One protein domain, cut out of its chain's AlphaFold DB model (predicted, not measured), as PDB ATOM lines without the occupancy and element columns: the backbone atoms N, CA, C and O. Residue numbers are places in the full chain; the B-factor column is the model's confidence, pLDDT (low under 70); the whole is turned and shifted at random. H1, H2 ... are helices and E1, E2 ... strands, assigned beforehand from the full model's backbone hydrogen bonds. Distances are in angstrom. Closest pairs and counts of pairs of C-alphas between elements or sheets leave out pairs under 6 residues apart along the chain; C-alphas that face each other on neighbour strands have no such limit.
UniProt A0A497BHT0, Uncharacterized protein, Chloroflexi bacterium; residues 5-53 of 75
ATOM      1  N   LEU A   5      -2.056 -42.816  11.339       90.75
ATOM      2  CA  LEU A   5      -3.113 -42.199  12.131       90.75
ATOM      3  C   LEU A   5      -2.546 -40.931  12.768       90.75
ATOM      4  O   LEU A   5      -1.603 -40.994  13.554       90.75
ATOM      5  N   VAL A   6      -3.129 -39.784  12.431       89.75
ATOM      6  CA  VAL A   6      -2.729 -38.487  12.985       89.75
ATOM      7  C   VAL A   6      -3.819 -37.998  13.923       89.75
ATOM      8  O   VAL A   6      -4.966 -37.828  13.511       89.75
ATOM      9  N   VAL A   7      -3.456 -37.763  15.181       91.19
ATOM     10  CA  VAL A   7      -4.376 -37.289  16.214       91.19
ATOM     11  C   VAL A   7      -3.882 -35.959  16.767       91.19
ATOM     12  O   VAL A   7      -2.733 -35.820  17.182       91.19
ATOM     13  N   TRP A   8      -4.781 -34.978  16.802       91.00
ATOM     14  CA  TRP A   8      -4.576 -33.703  17.478       91.00
ATOM     15  C   TRP A   8      -5.560 -33.599  18.643       91.00
ATOM     16  O   TRP A   8      -6.753 -33.854  18.467       91.00
ATOM     17  N   LYS A   9      -5.059 -33.273  19.838       89.62
ATOM     18  CA  LYS A   9      -5.856 -33.198  21.069       89.62
ATOM     19  C   LYS A   9      -5.638 -31.852  21.737       89.62
ATOM     20  O   LYS A   9      -4.504 -31.405  21.882       89.62
ATOM     21  N   ILE A  10      -6.732 -31.255  22.189       90.31
ATOM     22  CA  ILE A  10      -6.731 -30.045  22.999       90.31
ATOM     23  C   ILE A  10      -7.818 -30.172  24.063       90.31
ATOM     24  O   ILE A  10      -8.902 -30.689  23.796       90.31
ATOM     25  N   GLU A  11      -7.513 -29.712  25.267       89.81
ATOM     26  CA  GLU A  11      -8.479 -29.600  26.352       89.81
ATOM     27  C   GLU A  11      -8.946 -28.150  26.427       89.81
ATOM     28  O   GLU A  11      -8.129 -27.232  26.511       89.81
ATOM     29  N   LEU A  12     -10.258 -27.932  26.359       91.38
ATOM     30  CA  LEU A  12     -10.861 -26.606  26.451       91.38
ATOM     31  C   LEU A  12     -12.268 -26.689  27.040       91.38
ATOM     32  O   LEU A  12     -12.932 -27.724  26.962       91.38
ATOM     33  N   THR A  13     -12.715 -25.577  27.613       95.62
ATOM     34  CA  THR A  13     -14.052 -25.422  28.195       95.62
ATOM     35  C   THR A  13     -14.938 -24.655  27.221       95.62
ATOM     36  O   THR A  13     -14.526 -23.611  26.720       95.62
ATOM     37  N   ALA A  14     -16.147 -25.153  26.971       96.00
ATOM     38  CA  ALA A  14     -17.161 -24.496  26.147       96.00
ATOM     39  C   ALA A  14     -18.565 -24.882  26.633       96.00
ATOM     40  O   ALA A  14     -18.726 -25.912  27.295       96.00
ATOM     41  N   ASP A  15     -19.578 -24.102  26.263       96.69
ATOM     42  CA  ASP A  15     -20.957 -24.320  26.709       96.69
ATOM     43  C   ASP A  15     -21.668 -25.414  25.890       96.69
ATOM     44  O   ASP A  15     -22.721 -25.923  26.285       96.69
ATOM     45  N   SER A  16     -21.095 -25.822  24.749       97.69
ATOM     46  CA  SER A  16     -21.602 -26.925  23.925       97.69
ATOM     47  C   SER A  16     -20.503 -27.655  23.134       97.69
ATOM     48  O   SER A  16     -19.457 -27.071  22.841       97.69
ATOM     49  N   PRO A  17     -20.732 -28.912  22.699       97.00
ATOM     50  CA  PRO A  17     -19.786 -29.640  21.849       97.00
ATOM     51  C   PRO A  17     -19.466 -28.934  20.520       97.00
ATOM     52  O   PRO A  17     -18.339 -28.994  20.034       97.00
ATOM     53  N   GLN A  18     -20.451 -28.262  19.920       97.44
ATOM     54  CA  GLN A  18     -20.297 -27.527  18.663       97.44
ATOM     55  C   GLN A  18     -19.399 -26.304  18.844       97.44
ATOM     56  O   GLN A  18     -18.550 -26.034  17.997       97.44
ATOM     57  N   GLU A  19     -19.572 -25.589  19.955       96.81
ATOM     58  CA  GLU A  19     -18.701 -24.478  20.328       96.81
ATOM     59  C   GLU A  19     -17.286 -24.972  20.625       96.81
ATOM     60  O   GLU A  19     -16.335 -24.423  20.079       96.81
ATOM     61  N   ALA A  20     -17.142 -26.071  21.377       95.50
ATOM     62  CA  ALA A  20     -15.839 -26.663  21.652       95.50
ATOM     63  C   ALA A  20     -15.075 -26.990  20.359       95.50
ATOM     64  O   ALA A  20     -13.901 -26.650  20.216       95.50
ATOM     65  N   ALA A  21     -15.756 -27.600  19.384       93.81
ATOM     66  CA  ALA A  21     -15.181 -27.899  18.076       93.81
ATOM     67  C   ALA A  21     -14.842 -26.631  17.273       93.81
ATOM     68  O   ALA A  21     -13.823 -26.592  16.582       93.81
ATOM     69  N   ALA A  22     -15.673 -25.588  17.358       94.25
ATOM     70  CA  ALA A  22     -15.421 -24.316  16.689       94.25
ATOM     71  C   ALA A  22     -14.195 -23.595  17.275       94.25
ATOM     72  O   ALA A  22     -13.353 -23.123  16.512       94.25
ATOM     73  N   GLU A  23     -14.064 -23.547  18.602       94.00
ATOM     74  CA  GLU A  23     -12.899 -22.975  19.288       94.00
ATOM     75  C   GLU A  23     -11.629 -23.783  19.009       94.00
ATOM     76  O   GLU A  23     -10.603 -23.215  18.631       94.00
ATOM     77  N   ALA A  24     -11.717 -25.116  19.070       92.56
ATOM     78  CA  ALA A  24     -10.624 -26.007  18.698       92.56
ATOM     79  C   ALA A  24     -10.119 -25.718  17.272       92.56
ATOM     80  O   ALA A  24      -8.916 -25.583  17.044       92.56
ATOM     81  N   LEU A  25     -11.034 -25.556  16.309       90.44
ATOM     82  CA  LEU A  25     -10.690 -25.259  14.919       90.44
ATOM     83  C   LEU A  25     -10.044 -23.879  14.747       90.44
ATOM     84  O   LEU A  25      -9.139 -23.738  13.925       90.44
ATOM     85  N   LYS A  26     -10.502 -22.863  15.492       90.50
ATOM     86  CA  LYS A  26      -9.890 -21.525  15.478       90.50
ATOM     87  C   LYS A  26      -8.441 -21.597  15.949       90.50
ATOM     88  O   LYS A  26      -7.563 -21.129  15.234       90.50
ATOM     89  N   ILE A  27      -8.196 -22.254  17.083       89.88
ATOM     90  CA  ILE A  27      -6.853 -22.441  17.653       89.88
ATOM     91  C   ILE A  27      -5.945 -23.206  16.686       89.88
ATOM     92  O   ILE A  27      -4.774 -22.866  16.545       89.88
ATOM     93  N   HIS A  28      -6.479 -24.223  16.007       86.19
ATOM     94  CA  HIS A  28      -5.715 -25.029  15.056       86.19
ATOM     95  C   HIS A  28      -5.350 -24.274  13.767       86.19
ATOM     96  O   HIS A  28      -4.346 -24.578  13.129       86.19
ATOM     97  N   ARG A  29      -6.187 -23.317  13.342       86.25
ATOM     98  CA  ARG A  29      -5.978 -22.518  12.119       86.25
ATOM     99  C   ARG A  29      -5.213 -21.224  12.352       86.25
ATOM    100  O   ARG A  29      -4.803 -20.592  11.380       86.25
ATOM    101  N   ASP A  30      -5.074 -20.807  13.600       83.38
ATOM    102  CA  ASP A  30      -4.314 -19.623  13.949       83.38
ATOM    103  C   ASP A  30      -2.823 -19.871  13.672       83.38
ATOM    104  O   ASP A  30      -2.182 -20.708  14.304       83.38
ATOM    105  N   ALA A  31      -2.273 -19.145  12.698       72.56
ATOM    106  CA  ALA A  31      -0.880 -19.275  12.276       72.56
ATOM    107  C   ALA A  31       0.124 -18.836  13.358       72.56
ATOM    108  O   ALA A  31       1.306 -19.167  13.266       72.56
ATOM    109  N   GLU A  32      -0.337 -18.101  14.370       74.12
ATOM    110  CA  GLU A  32       0.463 -17.679  15.519       74.12
ATOM    111  C   GLU A  32       0.284 -18.618  16.727       74.12
ATOM    112  O   GLU A  32       0.958 -18.450  17.747       74.12
ATOM    113  N   SER A  33      -0.587 -19.627  16.620       71.69
ATOM    114  CA  SER A  33      -0.826 -20.612  17.672       71.69
ATOM    115  C   SER A  33       0.297 -21.646  17.749       71.69
ATOM    116  O   SER A  33       0.744 -22.206  16.749       71.69
ATOM    117  N   TYR A  34       0.710 -21.955  18.978       68.31
ATOM    118  CA  TYR A  34       1.670 -23.019  19.290       68.31
ATOM    119  C   TYR A  34       1.012 -24.403  19.405       68.31
ATOM    120  O   TYR A  34       1.681 -25.387  19.713       68.31
ATOM    121  N   ALA A  35      -0.302 -24.505  19.184       76.12
ATOM    122  CA  ALA A  35      -1.052 -25.752  19.298       76.12
ATOM    123  C   ALA A  35      -0.908 -26.634  18.043       76.12
ATOM    124  O   ALA A  35      -1.887 -27.161  17.526       76.12
ATOM    125  N   THR A  36       0.314 -26.802  17.546       81.38
ATOM    126  CA  THR A  36       0.648 -27.560  16.327       81.38
ATOM    127  C   THR A  36       1.350 -28.881  16.637       81.38
ATOM    128  O   THR A  36       2.161 -29.372  15.853       81.38
ATOM    129  N   VAL A  37       1.055 -29.446  17.808       86.06
ATOM    130  CA  VAL A  37       1.615 -30.711  18.280       86.06
ATOM    131  C   VAL A  37       0.653 -31.848  17.958       86.06
ATOM    132  O   VAL A  37      -0.512 -31.809  18.347       86.06
ATOM    133  N   PHE A  38       1.150 -32.872  17.277       89.56
ATOM    134  CA  PHE A  38       0.393 -34.027  16.813       89.56
ATOM    135  C   PHE A  38       0.983 -35.312  17.372       89.56
ATOM    136  O   PHE A  38       2.203 -35.469  17.414       89.56
ATOM    137  N   ASP A  39       0.115 -36.249  17.725       89.62
ATOM    138  CA  ASP A  39       0.503 -37.630  17.973       89.62
ATOM    139  C   ASP A  39       0.293 -38.401  16.657       89.62
ATOM    140  O   ASP A  39      -0.812 -38.433  16.107       89.62
ATOM    141  N   VAL A  40       1.374 -38.953  16.101       91.75
ATOM    142  CA  VAL A  40       1.386 -39.643  14.805       91.75
ATOM    143  C   VAL A  40       1.756 -41.099  15.024       91.75
ATOM    144  O   VAL A  40       2.849 -41.397  15.500       91.75
ATOM    145  N   VAL A  41       0.861 -42.007  14.647       92.56
ATOM    146  CA  VAL A  41       1.085 -43.451  14.727       92.56
ATOM    147  C   VAL A  41       1.321 -43.994  13.326       92.56
ATOM    148  O   VAL A  41       0.465 -43.870  12.453       92.56
ATOM    149  N   ASP A  42       2.490 -44.590  13.120       92.56
ATOM    150  CA  ASP A  42       2.807 -45.405  11.952       92.56
ATOM    151  C   ASP A  42       2.048 -46.731  12.056       92.56
ATOM    152  O   ASP A  42       2.274 -47.506  12.986       92.56
ATOM    153  N   MET A  43       1.116 -46.977  11.138       91.25
ATOM    154  CA  MET A  43       0.218 -48.133  11.223       91.25
ATOM    155  C   MET A  43       0.906 -49.447  10.837       91.25
ATOM    156  O   MET A  43       0.454 -50.510  11.261       91.25
ATOM    157  N   ASP A  44       2.012 -49.385  10.091       91.06
ATOM    158  CA  ASP A  44       2.770 -50.567   9.671       91.06
ATOM    159  C   ASP A  44       3.642 -51.097  10.821       91.06
ATOM    160  O   ASP A  44       3.793 -52.305  11.011       91.06
ATOM    161  N   THR A  45       4.228 -50.188  11.603       91.75
ATOM    162  CA  THR A  45       5.158 -50.515  12.698       91.75
ATOM    163  C   THR A  45       4.538 -50.394  14.088       91.75
ATOM    164  O   THR A  45       5.129 -50.855  15.064       91.75
ATOM    165  N   GLY A  46       3.374 -49.750  14.199       89.38
ATOM    166  CA  GLY A  46       2.748 -49.373  15.468       89.38
ATOM    167  C   GLY A  46       3.510 -48.287  16.233       89.38
ATOM    168  O   GLY A  46       3.228 -48.050  17.407       89.38
ATOM    169  N   LYS A  47       4.512 -47.650  15.617       89.69
ATOM    170  CA  LYS A  47       5.348 -46.654  16.287       89.69
ATOM    171  C   LYS A  47       4.609 -45.324  16.391       89.69
ATOM    172  O   LYS A  47       4.266 -44.722  15.379       89.69
ATOM    173  N   GLU A  48       4.458 -44.830  17.613       90.94
ATOM    174  CA  GLU A  48       3.937 -43.493  17.892       90.94
ATOM    175  C   GLU A  48       5.079 -42.476  18.029       90.94
ATOM    176  O   GLU A  48       6.104 -42.730  18.672       90.94
ATOM    177  N   VAL A  49       4.912 -41.310  17.411       90.69
ATOM    178  CA  VAL A  49       5.819 -40.172  17.530       90.69
ATOM    179  C   VAL A  49       5.019 -38.892  17.713       90.69
ATOM    180  O   VAL A  49       4.052 -38.636  16.999       90.69
ATOM    181  N   ARG A  50       5.453 -38.061  18.660       86.94
ATOM    182  CA  ARG A  50       4.926 -36.711  18.824       86.94
ATOM    183  C   ARG A  50       5.690 -35.750  17.918       86.94
ATOM    184  O   ARG A  50       6.914 -35.651  18.016       86.94
ATOM    185  N   VAL A  51       4.970 -35.060  17.044       87.94
ATOM    186  CA  VAL A  51       5.512 -34.134  16.043       87.94
ATOM    187  C   VAL A  51       4.958 -32.746  16.313       87.94
ATOM    188  O   VAL A  51       3.746 -32.565  16.304       87.94
ATOM    189  N   ASP A  52       5.826 -31.761  16.527       85.19
ATOM    190  CA  ASP A  52       5.429 -30.352  16.510       85.19
ATOM    191  C   ASP A  52       5.834 -29.736  15.172       85.19
ATOM    192  O   ASP A  52       6.986 -29.842  14.748       85.19
ATOM    193  N   THR A  53       4.870 -29.133  14.483       80.75
ATOM    194  CA  THR A  53       5.095 -28.499  13.184       80.75
ATOM    195  C   THR A  53       5.343 -26.992  13.283       80.75
ATOM    196  O   THR A  53       5.510 -26.357  12.243       80.75
TER     197      THR A  53
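This is residues 5 to 53 of the 75 residues of an uncharacterized protein of Chloroflexi bacterium (UniProt A0A497BHT0). A small three-stranded sheet makes one end of a flat, loose model, and a single helix, H1, stands at the other end, off the sheet, joined to it by two links. The hairpin E2 and E3 makes most of the sheet, with short E1 along its other side. The printed part has 49 residues, in the order E1, H1, E2, E3; the sheet order is E1, E2, E3, all antiparallel, and the class is mixed. The radius of gyration of the C-alphas is 12.9 A and the spans are 39 by 24 by 13 A.

E2, residues 37 to 42, is the inner strand. E3, residues 48 to 52, is its antiparallel neighbour at 150 degrees, and the two form a hairpin; N 38 and O 51 are within hydrogen-bond range at 2.8 A. E1, residues 5 to 7, is antiparallel to E2 at 161 degrees, with N 7 and O 39 at 2.9 A. H1, residues 17 to 29, is not on the sheet and is apart from E3; its O i to N i+4 pairs are within hydrogen-bond range throughout.

E1 begins at C-alpha 5 (-3.113, -42.199, 12.131) and is 6.5 A long. H1, 18.3 A long, begins at C-alpha 17 (-19.786, -29.640, 21.849). E2 is 16.0 A long; E3, 13.3 A, ends at C-alpha 52 (5.429, -30.352, 16.510).

The C-alphas farthest apart, of Asp 15 and Thr 45, are 39.6 A apart. The printed part has no cut and no long link. Mean pLDDT of the printed part is 89.0; residue 34 is under 70.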